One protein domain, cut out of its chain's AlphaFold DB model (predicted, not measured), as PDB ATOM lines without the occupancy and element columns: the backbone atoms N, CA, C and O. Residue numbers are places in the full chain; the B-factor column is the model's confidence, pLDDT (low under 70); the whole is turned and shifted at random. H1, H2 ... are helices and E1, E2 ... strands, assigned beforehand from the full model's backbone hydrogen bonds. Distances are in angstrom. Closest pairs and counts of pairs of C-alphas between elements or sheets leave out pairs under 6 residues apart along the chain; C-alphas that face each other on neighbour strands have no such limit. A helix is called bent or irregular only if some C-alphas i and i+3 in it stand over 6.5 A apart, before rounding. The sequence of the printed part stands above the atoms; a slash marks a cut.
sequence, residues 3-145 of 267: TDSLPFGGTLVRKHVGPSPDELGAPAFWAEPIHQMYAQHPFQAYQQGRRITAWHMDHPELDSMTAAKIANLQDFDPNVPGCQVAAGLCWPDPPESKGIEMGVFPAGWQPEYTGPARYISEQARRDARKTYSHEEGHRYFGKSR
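Overview. This is residues 3 to 145 of the 267 residues of an uncharacterized protein of Candidatus Melainabacteria bacterium HGW-Melainabacteria-1 (UniProt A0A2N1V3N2). A twisted sheet of five strands is covered on one face by two helices, the long H4 over E5 and E4 and the shorter H1 toward the E1 and E2 side; the other face has no named helix on it. The small helices H2 and H3 lie beyond opposite ends of the strands, and long loops fill much of the rest. The printed part has 143 residues, under half of them in named elements, in the order E1 E2 H1 H2 E3 H3 E4 E5 H4; the class is mixed, helices and strands. The mixed sheet runs E1 E2 E3 E5 E4. The whole is compact, with a radius of gyration of the C-alphas of 14.8 A, and only just elongated, spanning 45 by 29 by 26 A.

Arrangement. Start at E1, residues 3 to 5, an edge strand; it forms a hairpin with E2, residues 11 to 15, where N 4 and O 12 are 2.9 A apart. E3, residues 51 to 56, is parallel to E2, with N 13 and O 52 at 2.8 A. Between them come H1, residues 27 to 39, and H2, residues 44 to 47: a strand-helix-strand unit, two parallel neighbour strands with helices between, its crossover left-handed. H1 is on the sheet at a height of 9.5 A, only just over E2, with 3 of its C-alphas falling there. H2 is not on the sheet; nor, only just, is H3, residues 61 to 67, with 4 pairs of C-alphas within 10 A. E5, residues 100 to 104, is parallel to E3, with N 53 and O 100 at 2.8 A, and forms a hairpin with E4, residues 88 to 90, where N 89 and O 101 are 2.8 A apart. H4, residues 122 to 143, runs along the strands over E5 and E4 at a height of 7.6 A; its closest C-alphas to E4 are Glu 135 and Cys 90, 5.4 A. H1 and H4 share the same face, making two layers, helices on one face of a sheet; they only just touch, with 3 pairs within 8 A, the closest C-alphas being Pro 33 and Arg 129, 6.9 A. Every O i to N i+4 pair is within hydrogen-bond range in H3 and H4, against 7 of 9 in H1; H2 is too short for one.

Along the chain. Find C-alpha 3 at (-2.980, 36.069, -23.243), where E1 begins. E2 is 13.1 A long, E3 16.6 A and E5 13.0 A. H1 spans 17.9 A and is only just irregular, C-alphas 29 and 32 being 6.8 A apart. H4 starts at C-alpha 122, (18.401, 37.151, -23.481), and runs 31.3 A to C-alpha 143, (-0.693, 17.175, -38.169).

Size, cuts and confidence. The C-alphas of Pro 42 and Gly 115, the two farthest apart, are 45.0 A from each other. The printed part has no cut. Long links join E2 to H1, H3 to E4 and E5 to H4. The mean pLDDT of the printed part is 70.4; 54 residues are under 70, among them residues 63 to 98 and 110 to 117.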
ATOM      1  N   THR A   3      -2.612  36.734 -21.988       85.31
ATOM      2  CA  THR A   3      -2.980  36.069 -23.243       85.31
ATOM      3  C   THR A   3      -3.005  37.091 -24.362       85.31
ATOM      4  O   THR A   3      -3.671  38.115 -24.244       85.31
ATOM      5  N   ASP A   4      -2.284  36.789 -25.434       85.06
ATOM      6  CA  ASP A   4      -2.125  37.648 -26.597       85.06
ATOM      7  C   ASP A   4      -2.633  36.914 -27.845       85.06
ATOM      8  O   ASP A   4      -2.393  35.713 -28.024       85.06
ATOM      9  N   SER A   5      -3.341  37.628 -28.720       83.75
ATOM     10  CA  SER A   5      -3.737  37.101 -30.026       83.75
ATOM     11  C   SER A   5      -2.538  37.083 -30.971       83.75
ATOM     12  O   SER A   5      -1.815  38.070 -31.094       83.75
ATOM     13  N   LEU A   6      -2.349  35.964 -31.660       77.19
ATOM     14  CA  LEU A   6      -1.365  35.793 -32.724       77.19
ATOM     15  C   LEU A   6      -2.065  35.860 -34.092       77.19
ATOM     16  O   LEU A   6      -3.292  35.715 -34.165       77.19
ATOM     17  N   PRO A   7      -1.320  36.019 -35.200       73.31
ATOM     18  CA  PRO A   7      -1.904  35.906 -36.532       73.31
ATOM     19  C   PRO A   7      -2.618  34.566 -36.758       73.31
ATOM     20  O   PRO A   7      -2.365  33.575 -36.068       73.31
ATOM     21  N   PHE A   8      -3.507  34.549 -37.757       72.62
ATOM     22  CA  PHE A   8      -4.262  33.366 -38.199       72.62
ATOM     23  C   PHE A   8      -5.070  32.662 -37.091       72.62
ATOM     24  O   PHE A   8      -5.351  31.468 -37.175       72.62
ATOM     25  N   GLY A   9      -5.477  33.409 -36.057       74.88
ATOM     26  CA  GLY A   9      -6.312  32.894 -34.970       74.88
ATOM     27  C   GLY A   9      -5.556  32.045 -33.946       74.88
ATOM     28  O   GLY A   9      -6.179  31.241 -33.254       74.88
ATOM     29  N   GLY A  10      -4.230  32.192 -33.861       79.19
ATOM     30  CA  GLY A  10      -3.441  31.601 -32.785       79.19
ATOM     31  C   GLY A  10      -3.512  32.409 -31.481       79.19
ATOM     32  O   GLY A  10      -3.877  33.584 -31.472       79.19
ATOM     33  N   THR A  11      -3.106  31.800 -30.371       84.94
ATOM     34  CA  THR A  11      -3.020  32.439 -29.049       84.94
ATOM     35  C   THR A  11      -1.685  32.137 -28.382       84.94
ATOM     36  O   THR A  11      -1.276  30.974 -28.339       84.94
ATOM     37  N   LEU A  12      -1.055  33.157 -27.805       85.81
ATOM     38  CA  LEU A  12       0.099  33.023 -26.923       85.81
ATOM     39  C   LEU A  12      -0.340  33.257 -25.477       85.81
ATOM     40  O   LEU A  12      -0.850  34.321 -25.138       85.81
ATOM     41  N   VAL A  13      -0.118  32.272 -24.615       85.81
ATOM     42  CA  VAL A  13      -0.348  32.352 -23.174       85.81
ATOM     43  C   VAL A  13       0.999  32.457 -22.470       85.81
ATOM     44  O   VAL A  13       1.851  31.593 -22.642       85.81
ATOM     45  N   ARG A  14       1.193  33.494 -21.652       85.38
ATOM     46  CA  ARG A  14       2.426  33.717 -20.881       85.38
ATOM     47  C   ARG A  14       2.157  33.575 -19.382       85.38
ATOM     48  O   ARG A  14       1.327  34.300 -18.815       85.38
ATOM     49  N   LYS A  15       2.860  32.641 -18.742       83.75
ATOM     50  CA  LYS A  15       2.760  32.284 -17.317       83.75
ATOM     51  C   LYS A  15       4.008  32.768 -16.562       83.75
ATOM     52  O   LYS A  15       4.969  32.023 -16.420       83.75
ATOM     53  N   HIS A  16       4.006  34.036 -16.140       79.19
ATOM     54  CA  HIS A  16       5.138  34.724 -15.492       79.19
ATOM     55  C   HIS A  16       5.019  34.751 -13.963       79.19
ATOM     56  O   HIS A  16       3.927  34.559 -13.423       79.19
ATOM     57  N   VAL A  17       6.134  35.022 -13.284       73.12
ATOM     58  CA  VAL A  17       6.169  35.266 -11.840       73.12
ATOM     59  C   VAL A  17       5.968  36.768 -11.593       73.12
ATOM     60  O   VAL A  17       6.435  37.602 -12.353       73.12
ATOM     61  N   GLY A  18       5.208  37.147 -10.566       68.19
ATOM     62  CA  GLY A  18       5.000  38.563 -10.234       68.19
ATOM     63  C   GLY A  18       4.126  39.350 -11.232       68.19
ATOM     64  O   GLY A  18       3.353  38.759 -11.981       68.19
ATOM     65  N   PRO A  19       4.157  40.697 -11.189       60.03
ATOM     66  CA  PRO A  19       3.271  41.550 -11.987       60.03
ATOM     67  C   PRO A  19       3.865  42.025 -13.326       60.03
ATOM     68  O   PRO A  19       3.163  42.700 -14.080       60.03
ATOM     69  N   SER A  20       5.142  41.743 -13.623       64.50
ATOM     70  CA  SER A  20       5.820  42.301 -14.800       64.50
ATOM     71  C   SER A  20       5.671  41.403 -16.038       64.50
ATOM     72  O   SER A  20       6.181  40.282 -16.057       64.50
ATOM     73  N   PRO A  21       5.040  41.886 -17.124       58.19
ATOM     74  CA  PRO A  21       4.951  41.147 -18.382       58.19
ATOM     75  C   PRO A  21       6.292  41.045 -19.133       58.19
ATOM     76  O   PRO A  21       6.369  40.285 -20.102       58.19
ATOM     77  N   ASP A  22       7.325  41.782 -18.710       60.69
ATOM     78  CA  ASP A  22       8.630  41.855 -19.382       60.69
ATOM     79  C   ASP A  22       9.567  40.688 -19.027       60.69
ATOM     80  O   ASP A  22      10.560  40.453 -19.719       60.69
ATOM     81  N   GLU A  23       9.247  39.903 -17.994       67.56
ATOM     82  CA  GLU A  23      10.084  38.779 -17.562       67.56
ATOM     83  C   GLU A  23      10.133  37.672 -18.629       67.56
ATOM     84  O   GLU A  23      11.205  37.356 -19.141       67.56
ATOM     85  N   LEU A  24       8.979  37.169 -19.081       70.06
ATOM     86  CA  LEU A  24       8.863  36.144 -20.140       70.06
ATOM     87  C   LEU A  24       9.020  36.681 -21.577       70.06
ATOM     88  O   LEU A  24       8.769  35.965 -22.552       70.06
ATOM     89  N   GLY A  25       9.418  37.947 -21.711       63.94
ATOM     90  CA  GLY A  25       9.431  38.672 -22.973       63.94
ATOM     91  C   GLY A  25       8.045  39.211 -23.350       63.94
ATOM     92  O   GLY A  25       7.006  38.570 -23.157       63.94
ATOM     93  N   ALA A  26       8.034  40.423 -23.901       68.94
ATOM     94  CA  ALA A  26       6.836  41.062 -24.435       68.94
ATOM     95  C   ALA A  26       6.253  40.263 -25.624       68.94
ATOM     96  O   ALA A  26       6.989  39.528 -26.275       68.94
ATOM     97  N   PRO A  27       4.972  40.426 -26.000       70.88
ATOM     98  CA  PRO A  27       4.403  39.761 -27.183       70.88
ATOM     99  C   PRO A  27       5.241  39.964 -28.454       70.88
ATOM    100  O   PRO A  27       5.418  39.037 -29.239       70.88
ATOM    101  N   ALA A  28       5.833  41.155 -28.608       74.81
ATOM    102  CA  ALA A  28       6.722  41.496 -29.718       74.81
ATOM    103  C   ALA A  28       7.948  40.571 -29.833       74.81
ATOM    104  O   ALA A  28       8.406  40.303 -30.939       74.81
ATOM    105  N   PHE A  29       8.448  40.042 -28.712       76.06
ATOM    106  CA  PHE A  29       9.552  39.081 -28.685       76.06
ATOM    107  C   PHE A  29       9.199  37.767 -29.400       76.06
ATOM    108  O   PHE A  29      10.040  37.167 -30.067       76.06
ATOM    109  N   TRP A  30       7.951  37.324 -29.247       79.19
ATOM    110  CA  TRP A  30       7.444  36.078 -29.816       79.19
ATOM    111  C   TRP A  30       6.862  36.269 -31.217       79.19
ATOM    112  O   TRP A  30       6.845  35.324 -32.001       79.19
ATOM    113  N   ALA A  31       6.414  37.484 -31.541       77.56
ATOM    114  CA  ALA A  31       5.748  37.794 -32.799       77.56
ATOM    115  C   ALA A  31       6.607  37.439 -34.019       77.56
ATOM    116  O   ALA A  31       6.144  36.689 -34.871       77.56
ATOM    117  N   GLU A  32       7.856  37.906 -34.081       78.19
ATOM    118  CA  GLU A  32       8.721  37.680 -35.247       78.19
ATOM    119  C   GLU A  32       9.041  36.187 -35.480       78.19
ATOM    120  O   GLU A  32       8.773  35.694 -36.572       78.19
ATOM    121  N   PRO A  33       9.497  35.398 -34.487       77.06
ATOM    122  CA  PRO A  33       9.719  33.957 -34.665       77.06
ATOM    123  C   PRO A  33       8.454  33.194 -35.064       77.06
ATOM    124  O   PRO A  33       8.506  32.283 -35.892       77.06
ATOM    125  N   ILE A  34       7.305  33.564 -34.492       78.75
ATOM    126  CA  ILE A  34       6.011  32.975 -34.847       78.75
ATOM    127  C   ILE A  34       5.649  33.346 -36.288       78.75
ATOM    128  O   ILE A  34       5.257  32.467 -37.049       78.75
ATOM    129  N   HIS A  35       5.828  34.605 -36.690       78.62
ATOM    130  CA  HIS A  35       5.583  35.080 -38.053       78.62
ATOM    131  C   HIS A  35       6.493  34.392 -39.068       78.62
ATOM    132  O   HIS A  35       6.000  33.906 -40.082       78.62
ATOM    133  N   GLN A  36       7.795  34.305 -38.792       77.75
ATOM    134  CA  GLN A  36       8.751  33.586 -39.632       77.75
ATOM    135  C   GLN A  36       8.327  32.135 -39.795       77.75
ATOM    136  O   GLN A  36       8.320  31.618 -40.907       77.75
ATOM    137  N   MET A  37       7.908  31.497 -38.701       77.69
ATOM    138  CA  MET A  37       7.439  30.123 -38.749       77.69
ATOM    139  C   MET A  37       6.160  29.970 -39.559       77.69
ATOM    140  O   MET A  37       6.040  29.048 -40.360       77.69
ATOM    141  N   TYR A  38       5.227  30.903 -39.415       75.44
ATOM    142  CA  TYR A  38       4.015  30.932 -40.220       75.44
ATOM    143  C   TYR A  38       4.319  31.164 -41.697       75.44
ATOM    144  O   TYR A  38       3.698  30.536 -42.542       75.44
ATOM    145  N   ALA A  39       5.306  31.996 -42.029       74.12
ATOM    146  CA  ALA A  39       5.708  32.236 -43.411       74.12
ATOM    147  C   ALA A  39       6.275  30.977 -44.092       74.12
ATOM    148  O   ALA A  39       6.172  30.843 -45.310       74.12
ATOM    149  N   GLN A  40       6.828  30.032 -43.321       74.69
ATOM    150  CA  GLN A  40       7.248  28.722 -43.839       74.69
ATOM    151  C   GLN A  40       6.068  27.761 -44.066       74.69
ATOM    152  O   GLN A  40       6.225  26.756 -44.754       74.69
ATOM    153  N   HIS A  41       4.888  28.089 -43.534       74.44
ATOM    154  CA  HIS A  41       3.671  27.282 -43.575       74.44
ATOM    155  C   HIS A  41       2.540  28.011 -44.292       74.44
ATOM    156  O   HIS A  41       1.747  28.716 -43.666       74.44
ATOM    157  N   PRO A  42       2.391  27.796 -45.596       65.06
ATOM    158  CA  PRO A  42       1.371  28.490 -46.375       65.06
ATOM    159  C   PRO A  42      -0.079  28.080 -46.089       65.06
ATOM    160  O   PRO A  42      -1.000  28.685 -46.629       65.06
ATOM    161  N   PHE A  43      -0.302  27.056 -45.266       73.06
ATOM    162  CA  PHE A  43      -1.629  26.513 -44.998       73.06
ATOM    163  C   PHE A  43      -2.260  27.184 -43.781       73.06
ATOM    164  O   PHE A  43      -1.878  26.910 -42.640       73.06
ATOM    165  N   GLN A  44      -3.292  27.998 -43.987       72.19
ATOM    166  CA  GLN A  44      -4.060  28.594 -42.897       72.19
ATOM    167  C   GLN A  44      -4.695  27.509 -42.018       72.19
ATOM    168  O   GLN A  44      -4.681  27.625 -40.792       72.19
ATOM    169  N   ALA A  45      -5.156  26.408 -42.622       75.31
ATOM    170  CA  ALA A  45      -5.681  25.242 -41.905       75.31
ATOM    171  C   ALA A  45      -4.659  24.605 -40.937       75.31
ATOM    172  O   ALA A  45      -5.021  24.067 -39.888       75.31
ATOM    173  N   TYR A  46      -3.362  24.690 -41.246       78.56
ATOM    174  CA  TYR A  46      -2.313  24.236 -40.335       78.56
ATOM    175  C   TYR A  46      -2.182  25.169 -39.114       78.56
ATOM    176  O   TYR A  46      -2.019  24.693 -37.980       78.56
ATOM    177  N   GLN A  47      -2.332  26.480 -39.331       75.44
ATOM    178  CA  GLN A  47      -2.180  27.514 -38.299       75.44
ATOM    179  C   GLN A  47      -3.412  27.721 -37.416       75.44
ATOM    180  O   GLN A  47      -3.282  28.189 -36.284       75.44
ATOM    181  N   GLN A  48      -4.600  27.351 -37.893       74.69
ATOM    182  CA  GLN A  48      -5.846  27.578 -37.168       74.69
ATOM    183  C   GLN A  48      -5.853  26.894 -35.789       74.69
ATOM    184  O   GLN A  48      -5.405  25.753 -35.627       74.69
ATOM    185  N   GLY A  49      -6.365  27.617 -34.782       73.75
ATOM    186  CA  GLY A  49      -6.548  27.110 -33.416       73.75
ATOM    187  C   GLY A  49      -5.244  26.869 -32.655       73.75
ATOM    188  O   GLY A  49      -5.215  26.125 -31.675       73.75
ATOM    189  N   ARG A  50      -4.127  27.445 -33.112       79.81
ATOM    190  CA  ARG A  50      -2.828  27.267 -32.468       79.81
ATOM    191  C   ARG A  50      -2.799  27.907 -31.082       79.81
ATOM    192  O   ARG A  50      -3.053  29.095 -30.941       79.81
ATOM    193  N   ARG A  51      -2.378  27.147 -30.073       83.25
ATOM    194  CA  ARG A  51      -2.070  27.666 -28.740       83.25
ATOM    195  C   ARG A  51      -0.602  27.425 -28.420       83.25
ATOM    196  O   ARG A  51      -0.117  26.311 -28.591       83.25
ATOM    197  N   ILE A  52       0.082  28.463 -27.967       82.88
ATOM    198  CA  ILE A  52       1.445  28.394 -27.446       82.88
ATOM    199  C   ILE A  52       1.377  28.847 -25.992       82.88
ATOM    200  O   ILE A  52       0.829  29.913 -25.718       82.88
ATOM    201  N   THR A  53       1.903  28.058 -25.065       82.62
ATOM    202  CA  THR A  53       1.987  28.408 -23.645       82.62
ATOM    203  C   THR A  53       3.458  28.514 -23.256       82.62
ATOM    204  O   THR A  53       4.177  27.526 -23.299       82.62
ATOM    205  N   ALA A  54       3.911  29.704 -22.875       81.88
ATOM    206  CA  ALA A  54       5.256  29.929 -22.362       81.88
ATOM    207  C   ALA A  54       5.217  30.040 -20.832       81.88
ATOM    208  O   ALA A  54       4.495  30.880 -20.282       81.88
ATOM    209  N   TRP A  55       6.001  29.202 -20.164       80.94
ATOM    210  CA  TRP A  55       6.099  29.094 -18.716       80.94
ATOM    211  C   TRP A  55       7.406  29.683 -18.212       80.94
ATOM    212  O   TRP A  55       8.478  29.379 -18.726       80.94
ATOM    213  N   HIS A  56       7.327  30.508 -17.173       81.62
ATOM    214  CA  HIS A  56       8.487  30.826 -16.358       81.62
ATOM    215  C   HIS A  56       8.767  29.615 -15.470       81.62
ATOM    216  O   HIS A  56       7.870  29.183 -14.750       81.62
ATOM    217  N   MET A  57       9.978  29.060 -15.492       77.81
ATOM    218  CA  MET A  57      10.241  27.789 -14.796       77.81
ATOM    219  C   MET A  57      10.257  27.883 -13.259       77.81
ATOM    220  O   MET A  57      10.226  26.855 -12.598       77.81
ATOM    221  N   ASP A  58      10.221  29.096 -12.693       76.38
ATOM    222  CA  ASP A  58       9.932  29.348 -11.260       76.38
ATOM    223  C   ASP A  58       8.430  29.620 -10.969       76.38
ATOM    224  O   ASP A  58       8.080  30.182  -9.932       76.38
ATOM    225  N   HIS A  59       7.510  29.336 -11.900       78.75
ATOM    226  CA  HIS A  59       6.086  29.621 -11.690       78.75
ATOM    227  C   HIS A  59       5.478  28.683 -10.627       78.75
ATOM    228  O   HIS A  59       5.559  27.466 -10.787       78.75
ATOM    229  N   PRO A  60       4.764  29.198  -9.604       76.12
ATOM    230  CA  PRO A  60       4.314  28.395  -8.456       76.12
ATOM    231  C   PRO A  60       3.294  27.296  -8.809       76.12
ATOM    232  O   PRO A  60       3.145  26.321  -8.082       76.12
ATOM    233  N   GLU A  61       2.580  27.426  -9.933       73.88
ATOM    234  CA  GLU A  61       1.690  26.356 -10.423       73.88
ATOM    235  C   GLU A  61       2.460  25.103 -10.897       73.88
ATOM    236  O   GLU A  61       1.876  24.017 -10.893       73.88
ATOM    237  N   LEU A  62       3.743  25.209 -11.273       71.19
ATOM    238  CA  LEU A  62       4.512  24.081 -11.820       71.19
ATOM    239  C   LEU A  62       4.710  22.959 -10.798       71.19
ATOM    240  O   LEU A  62       4.597  21.789 -11.162       71.19
ATOM    241  N   ASP A  63       4.900  23.289  -9.519       68.25
ATOM    242  CA  ASP A  63       5.013  22.296  -8.443       68.25
ATOM    243  C   ASP A  63       3.733  21.466  -8.327       68.25
ATOM    244  O   ASP A  63       3.767  20.236  -8.263       68.25
ATOM    245  N   SER A  64       2.577  22.136  -8.380       67.75
ATOM    246  CA  SER A  64       1.272  21.473  -8.320       67.75
ATOM    247  C   SER A  64       1.007  20.591  -9.546       67.75
ATOM    248  O   SER A  64       0.453  19.499  -9.416       67.75
ATOM    249  N   MET A  65       1.456  21.017 -10.731       66.62
ATOM    250  CA  MET A  65       1.321  20.250 -11.972       66.62
ATOM    251  C   MET A  65       2.264  19.046 -12.013       66.62
ATOM    252  O   MET A  65       1.849  17.973 -12.462       66.62
ATOM    253  N   THR A  66       3.492  19.203 -11.512       61.75
ATOM    254  CA  THR A  66       4.469  18.120 -11.328       61.75
ATOM    255  C   THR A  66       3.919  17.074 -10.366       61.75
ATOM    256  O   THR A  66       3.861  15.890 -10.701       61.75
ATOM    257  N   ALA A  67       3.430  17.507  -9.199       64.88
ATOM    258  CA  ALA A  67       2.841  16.626  -8.193       64.88
ATOM    259  C   ALA A  67       1.622  15.858  -8.734       64.88
ATOM    260  O   ALA A  67       1.433  14.681  -8.425       64.88
ATOM    261  N   ALA A  68       0.821  16.503  -9.585       60.88
ATOM    262  CA  ALA A  68      -0.340  15.893 -10.218       60.88
ATOM    263  C   ALA A  68      -0.009  15.051 -11.469       60.88
ATOM    264  O   ALA A  68      -0.919  14.458 -12.046       60.88
ATOM    265  N   LYS A  69       1.263  14.986 -11.898       56.41
ATOM    266  CA  LYS A  69       1.704  14.355 -13.162       56.41
ATOM    267  C   LYS A  69       0.959  14.882 -14.399       56.41
ATOM    268  O   LYS A  69       0.771  14.158 -15.372       56.41
ATOM    269  N   ILE A  70       0.484  16.127 -14.341       52.78
ATOM    270  CA  ILE A  70      -0.320  16.752 -15.405       52.78
ATOM    271  C   ILE A  70       0.587  17.337 -16.484       52.78
ATOM    272  O   ILE A  70       0.270  17.260 -17.668       52.78
ATOM    273  N   ALA A  71       1.715  17.912 -16.080       49.12
ATOM    274  CA  ALA A  71       2.735  18.351 -17.012       49.12
ATOM    275  C   ALA A  71       3.792  17.247 -17.121       49.12
ATOM    276  O   ALA A  71       4.267  16.752 -16.097       49.12
ATOM    277  N   ASN A  72       4.167  16.864 -18.346       49.69
ATOM    278  CA  ASN A  72       5.258  15.918 -18.600       49.69
ATOM    279  C   ASN A  72       6.620  16.600 -18.355       49.69
ATOM    280  O   ASN A  72       7.520  16.569 -19.183       49.69
ATOM    281  N   LEU A  73       6.762  17.273 -17.208       49.75
ATOM    282  CA  LEU A  73       7.959  18.021 -16.823       49.75
ATOM    283  C   LEU A  73       9.167  17.100 -16.568       49.75
ATOM    284  O   LEU A  73      10.257  17.589 -16.303       49.75
ATOM    285  N   GLN A  74       8.990  15.777 -16.664       45.75
ATOM    286  CA  GLN A  74      10.071  14.793 -16.573       45.75
ATOM    287  C   GLN A  74      11.086  14.922 -17.720       45.75
ATOM    288  O   GLN A  74      12.242  14.571 -17.518       45.75
ATOM    289  N   ASP A  75      10.685  15.488 -18.863       45.75
ATOM    290  CA  ASP A  75      11.575  15.733 -20.008       45.75
ATOM    291  C   ASP A  75      12.306  17.097 -19.917       45.75
ATOM    292  O   ASP A  75      13.095  17.455 -20.792       45.75
ATOM    293  N   PHE A  76      12.083  17.873 -18.843       51.28
ATOM    294  CA  PHE A  76      12.742  19.160 -18.578       51.28
ATOM    295  C   PHE A  76      14.050  18.955 -17.806       51.28
ATOM    296  O   PHE A  76      14.240  19.529 -16.734       51.28
ATOM    297  N   ASP A  77      14.960  18.141 -18.342       49.44
ATOM    298  CA  ASP A  77      16.306  17.999 -17.781       49.44
ATOM    299  C   ASP A  77      17.342  18.704 -18.672       49.44
ATOM    300  O   ASP A  77      17.703  18.175 -19.727       49.44
ATOM    301  N   PRO A  78      17.874  19.872 -18.257       49.38
ATOM    302  CA  PRO A  78      18.903  20.578 -19.016       49.38
ATOM    303  C   PRO A  78      20.224  19.794 -19.126       49.38
ATOM    304  O   PRO A  78      21.116  20.216 -19.863       49.38
ATOM    305  N   ASN A  79      20.373  18.681 -18.399       48.69
ATOM    306  CA  ASN A  79      21.563  17.835 -18.405       48.69
ATOM    307  C   ASN A  79      21.442  16.608 -19.324       48.69
ATOM    308  O   ASN A  79      22.424  15.876 -19.460       48.69
ATOM    309  N   VAL A  80      20.289  16.367 -19.963       46.75
ATOM    310  CA  VAL A  80      20.111  15.247 -20.902       46.75
ATOM    311  C   VAL A  80      20.421  15.708 -22.336       46.75
ATOM    312  O   VAL A  80      19.735  16.581 -22.869       46.75
ATOM    313  N   PRO A  81      21.436  15.129 -23.012       38.69
ATOM    314  CA  PRO A  81      21.699  15.408 -24.422       38.69
ATOM    315  C   PRO A  81      20.477  15.066 -25.289       38.69
ATOM    316  O   PRO A  81      19.998  13.936 -25.263       38.69
ATOM    317  N   GLY A  82      19.976  16.041 -26.054       40.06
ATOM    318  CA  GLY A  82      18.726  15.932 -26.822       40.06
ATOM    319  C   GLY A  82      17.524  16.628 -26.165       40.06
ATOM    320  O   GLY A  82      16.600  17.004 -26.871       40.06
ATOM    321  N   CYS A  83      17.586  16.913 -24.860       42.69
ATOM    322  CA  CYS A  83      16.623  17.735 -24.121       42.69
ATOM    323  C   CYS A  83      17.244  19.119 -23.872       42.69
ATOM    324  O   CYS A  83      17.767  19.416 -22.801       42.69
ATOM    325  N   GLN A  84      17.311  19.969 -24.895       44.06
ATOM    326  CA  GLN A  84      18.052  21.227 -24.772       44.06
ATOM    327  C   GLN A  84      17.233  22.392 -24.212       44.06
ATOM    328  O   GLN A  84      16.195  22.701 -24.774       44.06
ATOM    329  N   VAL A  85      17.808  23.069 -23.198       38.03
ATOM    330  CA  VAL A  85      17.756  24.477 -22.683       38.03
ATOM    331  C   VAL A  85      16.427  25.258 -22.658       38.03
ATOM    332  O   VAL A  85      16.235  26.126 -21.809       38.03
ATOM    333  N   ALA A  86      15.466  24.924 -23.495       42.62
ATOM    334  CA  ALA A  86      14.063  25.113 -23.215       42.62
ATOM    335  C   ALA A  86      13.407  23.763 -23.461       42.62
ATOM    336  O   ALA A  86      13.356  23.281 -24.584       42.62
ATOM    337  N   ALA A  87      12.946  23.110 -22.408       52.94
ATOM    338  CA  ALA A  87      12.116  21.951 -22.615       52.94
ATOM    339  C   ALA A  87      10.755  22.445 -23.100       52.94
ATOM    340  O   ALA A  87      10.115  23.335 -22.528       52.94
ATOM    341  N   GLY A  88      10.415  21.985 -24.288       49.53
ATOM    342  CA  GLY A  88       9.114  22.165 -24.861       49.53
ATOM    343  C   GLY A  88       8.373  20.847 -24.754       49.53
ATOM    344  O   GLY A  88       8.974  19.781 -24.727       49.53
ATOM    345  N   LEU A  89       7.056  20.922 -24.636       57.53
ATOM    346  CA  LEU A  89       6.203  19.769 -24.849       57.53
ATOM    347  C   LEU A  89       5.210  20.134 -25.927       57.53
ATOM    348  O   LEU A  89       4.298  20.944 -25.727       57.53
ATOM    349  N   CYS A  90       5.352  19.492 -27.071       61.81
ATOM    350  CA  CYS A  90       4.236  19.278 -27.958       61.81
ATOM    351  C   CYS A  90       3.426  18.088 -27.438       61.81
ATOM    352  O   CYS A  90       3.952  16.998 -27.241       61.81
ATOM    353  N   TRP A  91       2.119  18.268 -27.250       56.72
ATOM    354  CA  TRP A  91       1.228  17.161 -26.919       56.72
ATOM    355  C   TRP A  91       0.444  16.743 -28.169       56.72
ATOM    356  O   TRP A  91      -0.524  17.410 -28.531       56.72
ATOM    357  N   PRO A  92       0.809  15.649 -28.847       50.59
ATOM    358  CA  PRO A  92       0.227  15.349 -30.149       50.59
ATOM    359  C   PRO A  92      -1.159  14.665 -30.117       50.59
ATOM    360  O   PRO A  92      -1.673  14.354 -31.190       50.59
ATOM    361  N   ASP A  93      -1.808  14.446 -28.957       43.94
ATOM    362  CA  ASP A  93      -3.131  13.778 -28.918       43.94
ATOM    363  C   ASP A  93      -4.054  14.161 -27.723       43.94
ATOM    364  O   ASP A  93      -3.574  14.182 -26.585       43.94
ATOM    365  N   PRO A  94      -5.380  14.402 -27.915       49.41
ATOM    366  CA  PRO A  94      -6.069  14.424 -29.203       49.41
ATOM    367  C   PRO A  94      -5.705  15.657 -30.058       49.41
ATOM    368  O   PRO A  94      -5.472  16.741 -29.507       49.41
ATOM    369  N   PRO A  95      -5.681  15.517 -31.400       45.31
ATOM    370  CA  PRO A  95      -4.799  16.264 -32.314       45.31
ATOM    371  C   PRO A  95      -5.211  17.716 -32.601       45.31
ATOM    372  O   PRO A  95      -4.520  18.436 -33.320       45.31
ATOM    373  N   GLU A  96      -6.347  18.156 -32.068       43.97
ATOM    374  CA  GLU A  96      -6.978  19.427 -32.448       43.97
ATOM    375  C   GLU A  96      -6.938  20.479 -31.332       43.97
ATOM    376  O   GLU A  96      -7.278  21.637 -31.557       43.97
ATOM    377  N   SER A  97      -6.504  20.095 -30.126       50.34
ATOM    378  CA  SER A  97      -6.713  20.907 -28.918       50.34
ATOM    379  C   SER A  97      -5.460  21.214 -28.111       50.34
ATOM    380  O   SER A  97      -5.493  22.112 -27.265       50.34
ATOM    381  N   LYS A  98      -4.355  20.500 -28.338       61.22
ATOM    382  CA  LYS A  98      -3.192  20.643 -27.474       61.22
ATOM    383  C   LYS A  98      -2.125  21.532 -28.109       61.22
ATOM    384  O   LYS A  98      -1.733  21.386 -29.267       61.22
ATOM    385  N   GLY A  99      -1.765  22.558 -27.347       72.31
ATOM    386  CA  GLY A  99      -0.803  23.572 -27.739       72.31
ATOM    387  C   GLY A  99       0.637  23.089 -27.630       72.31
ATOM    388  O   GLY A  99       0.904  21.971 -27.199       72.31
ATOM    389  N   ILE A 100       1.555  23.969 -28.009       79.94
ATOM    390  CA  ILE A 100       2.970  23.832 -27.671       79.94
ATOM    391  C   ILE A 100       3.170  24.489 -26.315       79.94
ATOM    392  O   ILE A 100       2.789  25.648 -26.138       79.94
ATOM    393  N   GLU A 101       3.755  23.774 -25.368       78.19
ATOM    394  CA  GLU A 101       4.204  24.345 -24.104       78.19
ATOM    395  C   GLU A 101       5.719  24.519 -24.128       78.19
ATOM    396  O   GLU A 101       6.414  23.674 -24.671       78.19
ATOM    397  N   MET A 102       6.234  25.620 -23.588       79.12
ATOM    398  CA  MET A 102       7.665  25.933 -23.584       79.12
ATOM    399  C   MET A 102       8.076  26.445 -22.215       79.12
ATOM    400  O   MET A 102       7.460  27.379 -21.699       79.12
ATOM    401  N   GLY A 103       9.136  25.879 -21.652       78.00
ATOM    402  CA  GLY A 103       9.794  26.409 -20.465       78.00
ATOM    403  C   GLY A 103      10.811  27.486 -20.817       78.00
ATOM    404  O   GLY A 103      11.642  27.297 -21.701       78.00
ATOM    405  N   VAL A 104      10.777  28.609 -20.103       79.94
ATOM    406  CA  VAL A 104      11.808  29.649 -20.158       79.94
ATOM    407  C   VAL A 104      12.502  29.713 -18.807       79.94
ATOM    408  O   VAL A 104      11.893  30.030 -17.781       79.94
ATOM    409  N   PHE A 105      13.789  29.383 -18.818       77.44
ATOM    410  CA  PHE A 105      14.582  29.193 -17.615       77.44
ATOM    411  C   PHE A 105      15.293  30.490 -17.221       77.44
ATOM    412  O   PHE A 105      16.035  31.059 -18.025       77.44
ATOM    413  N   PRO A 106      15.105  30.987 -15.994       76.25
ATOM    414  CA  PRO A 106      15.840  32.150 -15.534       76.25
ATOM    415  C   PRO A 106      17.310  31.823 -15.243       76.25
ATOM    416  O   PRO A 106      17.730  30.666 -15.159       76.25
ATOM    417  N   ALA A 107      18.121  32.867 -15.068       73.00
ATOM    418  CA  ALA A 107      19.552  32.699 -14.836       73.00
ATOM    419  C   ALA A 107      19.841  31.873 -13.566       73.00
ATOM    420  O   ALA A 107      19.422  32.209 -12.455       73.00
ATOM    421  N   GLY A 108      20.598  30.786 -13.736       68.94
ATOM    422  CA  GLY A 108      20.997  29.888 -12.653       68.94
ATOM    423  C   GLY A 108      19.856  29.062 -12.058       68.94
ATOM    424  O   GLY A 108      20.017  28.598 -10.927       68.94
ATOM    425  N   TRP A 109      18.717  28.941 -12.752       72.12
ATOM    426  CA  TRP A 109      17.604  28.074 -12.357       72.12
ATOM    427  C   TRP A 109      18.102  26.707 -11.868       72.12
ATOM    428  O   TRP A 109      19.051  26.147 -12.421       72.12
ATOM    429  N   GLN A 110      17.481  26.203 -10.805       65.81
ATOM    430  CA  GLN A 110      17.714  24.870 -10.257       65.81
ATOM    431  C   GLN A 110      16.350  24.277  -9.890       65.81
ATOM    432  O   GLN A 110      15.533  25.023  -9.344       65.81
ATOM    433  N   PRO A 111      16.117  22.971 -10.099       59.12
ATOM    434  CA  PRO A 111      14.835  22.331  -9.797       59.12
ATOM    435  C   PRO A 111      14.358  22.504  -8.345       59.12
ATOM    436  O   PRO A 111      13.162  22.504  -8.090       59.12
ATOM    437  N   GLU A 112      15.281  22.666  -7.392       63.25
ATOM    438  CA  GLU A 112      14.982  22.758  -5.952       63.25
ATOM    439  C   GLU A 112      14.999  24.199  -5.400       63.25
ATOM    440  O   GLU A 112      14.984  24.420  -4.186       63.25
ATOM    441  N   TYR A 113      15.095  25.215  -6.263       58.78
ATOM    442  CA  TYR A 113      15.241  26.595  -5.806       58.78
ATOM    443  C   TYR A 113      13.928  27.184  -5.265       58.78
ATOM    444  O   TYR A 113      12.929  27.247  -5.967       58.78
ATOM    445  N   THR A 114      13.963  27.709  -4.037       59.28
ATOM    446  CA  THR A 114      12.803  28.309  -3.337       59.28
ATOM    447  C   THR A 114      12.983  29.801  -3.005       59.28
ATOM    448  O   THR A 114      12.286  30.350  -2.152       59.28
ATOM    449  N   GLY A 115      13.945  30.478  -3.644       60.66
ATOM    450  CA  GLY A 115      14.238  31.897  -3.403       60.66
ATOM    451  C   GLY A 115      13.435  32.871  -4.285       60.66
ATOM    452  O   GLY A 115      12.500  32.462  -4.972       60.66
ATOM    453  N   PRO A 116      13.756  34.180  -4.262       64.81
ATOM    454  CA  PRO A 116      13.020  35.189  -5.026       64.81
ATOM    455  C   PRO A 116      13.057  34.940  -6.539       64.81
ATOM    456  O   PRO A 116      14.017  34.375  -7.065       64.81
ATOM    457  N   ALA A 117      12.023  35.431  -7.231       66.00
ATOM    458  CA  ALA A 117      11.892  35.352  -8.683       66.00
ATOM    459  C   ALA A 117      13.158  35.855  -9.386       66.00
ATOM    460  O   ALA A 117      13.682  36.931  -9.074       66.00
ATOM    461  N   ARG A 118      13.657  35.063 -10.333       72.56
ATOM    462  CA  ARG A 118      14.895  35.357 -11.046       72.56
ATOM    463  C   ARG A 118      14.612  35.963 -12.411       72.56
ATOM    464  O   ARG A 118      13.666  35.599 -13.094       72.56
ATOM    465  N   TYR A 119      15.493  36.857 -12.840       77.44
ATOM    466  CA  TYR A 119      15.402  37.468 -14.160       77.44
ATOM    467  C   TYR A 119      15.710  36.461 -15.287       77.44
ATOM    468  O   TYR A 119      16.645  35.655 -15.191       77.44
ATOM    469  N   ILE A 120      14.963  36.558 -16.392       78.94
ATOM    470  CA  ILE A 120      15.197  35.795 -17.625       78.94
ATOM    471  C   ILE A 120      16.214  36.523 -18.509       78.94
ATOM    472  O   ILE A 120      15.990  37.652 -18.947       78.94
ATOM    473  N   SER A 121      17.318  35.849 -18.832       78.81
ATOM    474  CA  SER A 121      18.354  36.387 -19.718       78.81
ATOM    475  C   SER A 121      17.931  36.380 -21.195       78.81
ATOM    476  O   SER A 121      17.061  35.618 -21.615       78.81
ATOM    477  N   GLU A 122      18.597  37.192 -22.021       80.56
ATOM    478  CA  GLU A 122      18.401  37.151 -23.481       80.56
ATOM    479  C   GLU A 122      18.819  35.800 -24.091       80.56
ATOM    480  O   GLU A 122      18.230  35.353 -25.071       80.56
ATOM    481  N   GLN A 123      19.798  35.119 -23.492       80.38
ATOM    482  CA  GLN A 123      20.199  33.784 -23.929       80.38
ATOM    483  C   GLN A 123      19.077  32.763 -23.695       80.38
ATOM    484  O   GLN A 123      18.688  32.073 -24.628       80.38
ATOM    485  N   ALA A 124      18.477  32.742 -22.500       78.75
ATOM    486  CA  ALA A 124      17.356  31.849 -22.194       78.75
ATOM    487  C   ALA A 124      16.142  32.104 -23.099       78.75
ATOM    488  O   ALA A 124      15.472  31.184 -23.562       78.75
ATOM    489  N   ARG A 125      15.895  33.378 -23.401       79.62
ATOM    490  CA  ARG A 125      14.921  33.819 -24.397       79.62
ATOM    491  C   ARG A 125      15.200  33.221 -25.785       79.62
ATOM    492  O   ARG A 125      14.295  32.645 -26.389       79.62
ATOM    493  N   ARG A 126      16.430  33.333 -26.293       80.75
ATOM    494  CA  ARG A 126      16.851  32.736 -27.579       80.75
ATOM    495  C   ARG A 126      16.671  31.226 -27.597       80.75
ATOM    496  O   ARG A 126      16.150  30.679 -28.565       80.75
ATOM    497  N   ASP A 127      17.070  30.558 -26.524       79.25
ATOM    498  CA  ASP A 127      16.971  29.104 -26.429       79.25
ATOM    499  C   ASP A 127      15.507  28.645 -26.440       79.25
ATOM    500  O   ASP A 127      15.167  27.703 -27.153       79.25
ATOM    501  N   ALA A 128      14.598  29.402 -25.819       79.38
ATOM    502  CA  ALA A 128      13.162  29.141 -25.904       79.38
ATOM    503  C   ALA A 128      12.589  29.235 -27.331       79.38
ATOM    504  O   ALA A 128      11.750  28.421 -27.718       79.38
ATOM    505  N   ARG A 129      13.056  30.177 -28.159       80.38
ATOM    506  CA  ARG A 129      12.644  30.270 -29.575       80.38
ATOM    507  C   ARG A 129      13.201  29.143 -30.439       80.38
ATOM    508  O   ARG A 129      12.541  28.665 -31.364       80.38
ATOM    509  N   LYS A 130      14.415  28.701 -30.130       81.44
ATOM    510  CA  LYS A 130      15.000  27.512 -30.745       81.44
ATOM    511  C   LYS A 130      14.140  26.290 -30.421       81.44
ATOM    512  O   LYS A 130      13.726  25.587 -31.341       81.44
ATOM    513  N   THR A 131      13.799  26.079 -29.156       81.44
ATOM    514  CA  THR A 131      12.904  24.994 -28.729       81.44
ATOM    515  C   THR A 131      11.546  25.064 -29.400       81.44
ATOM    516  O   THR A 131      11.070  24.056 -29.905       81.44
ATOM    517  N   TYR A 132      10.948  26.250 -29.502       83.69
ATOM    518  CA  TYR A 132       9.693  26.424 -30.229       83.69
ATOM    519  C   TYR A 132       9.735  25.816 -31.641       83.69
ATOM    520  O   TYR A 132       8.780  25.173 -32.068       83.69
ATOM    521  N   SER A 133      10.852  25.993 -32.356       86.19
ATOM    522  CA  SER A 133      11.028  25.429 -33.698       86.19
ATOM    523  C   SER A 133      11.122  23.898 -33.683       86.19
ATOM    524  O   SER A 133      10.675  23.268 -34.634       86.19
ATOM    525  N   HIS A 134      11.681  23.306 -32.626       86.94
ATOM    526  CA  HIS A 134      11.735  21.854 -32.434       86.94
ATOM    527  C   HIS A 134      10.334  21.293 -32.127       86.94
ATOM    528  O   HIS A 134       9.850  20.426 -32.851       86.94
ATOM    529  N   GLU A 135       9.619  21.863 -31.152       84.44
ATOM    530  CA  GLU A 135       8.258  21.422 -30.799       84.44
ATOM    531  C   GLU A 135       7.259  21.594 -31.935       84.44
ATOM    532  O   GLU A 135       6.332  20.801 -32.118       84.44
ATOM    533  N   GLU A 136       7.446  22.640 -32.733       85.69
ATOM    534  CA  GLU A 136       6.655  22.815 -33.932       85.69
ATOM    535  C   GLU A 136       6.899  21.694 -34.945       85.69
ATOM    536  O   GLU A 136       5.980  21.341 -35.677       85.69
ATOM    537  N   GLY A 137       8.084  21.089 -34.956       88.19
ATOM    538  CA  GLY A 137       8.358  19.894 -35.741       88.19
ATOM    539  C   GLY A 137       7.535  18.698 -35.289       88.19
ATOM    540  O   GLY A 137       6.855  18.092 -36.121       88.19
ATOM    541  N   HIS A 138       7.487  18.424 -33.983       86.31
ATOM    542  CA  HIS A 138       6.602  17.395 -33.420       86.31
ATOM    543  C   HIS A 138       5.143  17.621 -33.835       86.31
ATOM    544  O   HIS A 138       4.480  16.721 -34.364       86.31
ATOM    545  N   ARG A 139       4.650  18.857 -33.690       85.56
ATOM    546  CA  ARG A 139       3.292  19.235 -34.109       85.56
ATOM    547  C   ARG A 139       3.086  19.082 -35.614       85.56
ATOM    548  O   ARG A 139       2.041  18.578 -36.034       85.56
ATOM    549  N   TYR A 140       4.044  19.524 -36.425       88.06
ATOM    550  CA  TYR A 140       3.965  19.508 -37.881       88.06
ATOM    551  C   TYR A 140       3.801  18.095 -38.412       88.06
ATOM    552  O   TYR A 140       2.895  17.812 -39.198       88.06
ATOM    553  N   PHE A 141       4.651  17.195 -37.941       89.19
ATOM    554  CA  PHE A 141       4.601  15.802 -38.326       89.19
ATOM    555  C   PHE A 141       3.345  15.095 -37.798       89.19
ATOM    556  O   PHE A 141       2.723  14.326 -38.535       89.19
ATOM    557  N   GLY A 142       2.907  15.423 -36.577       86.62
ATOM    558  CA  GLY A 142       1.636  14.948 -36.027       86.62
ATOM    559  C   GLY A 142       0.433  15.367 -36.882       86.62
ATOM    560  O   GLY A 142      -0.382  14.525 -37.264       86.62
ATOM    561  N   LYS A 143       0.350  16.649 -37.265       85.44
ATOM    562  CA  LYS A 143      -0.693  17.175 -38.169       85.44
ATOM    563  C   LYS A 143      -0.579  16.636 -39.593       85.44
ATOM    564  O   LYS A 143      -1.595  16.472 -40.262       85.44
ATOM    565  N   SER A 144       0.633  16.323 -40.042       87.94
ATOM    566  CA  SER A 144       0.876  15.644 -41.317       87.94
ATOM    567  C   SER A 144       0.529  14.154 -41.261       87.94
ATOM    568  O   SER A 144       0.570  13.479 -42.288       87.94
ATOM    569  N   ARG A 145       0.138  13.629 -40.090       87.06
ATOM    570  CA  ARG A 145      -0.263  12.229 -39.869       87.06
ATOM    571  C   ARG A 145       0.835  11.233 -40.247       87.06
ATOM    572  O   ARG A 145       0.568  10.055 -40.478       87.06
TER     573      ARG A 145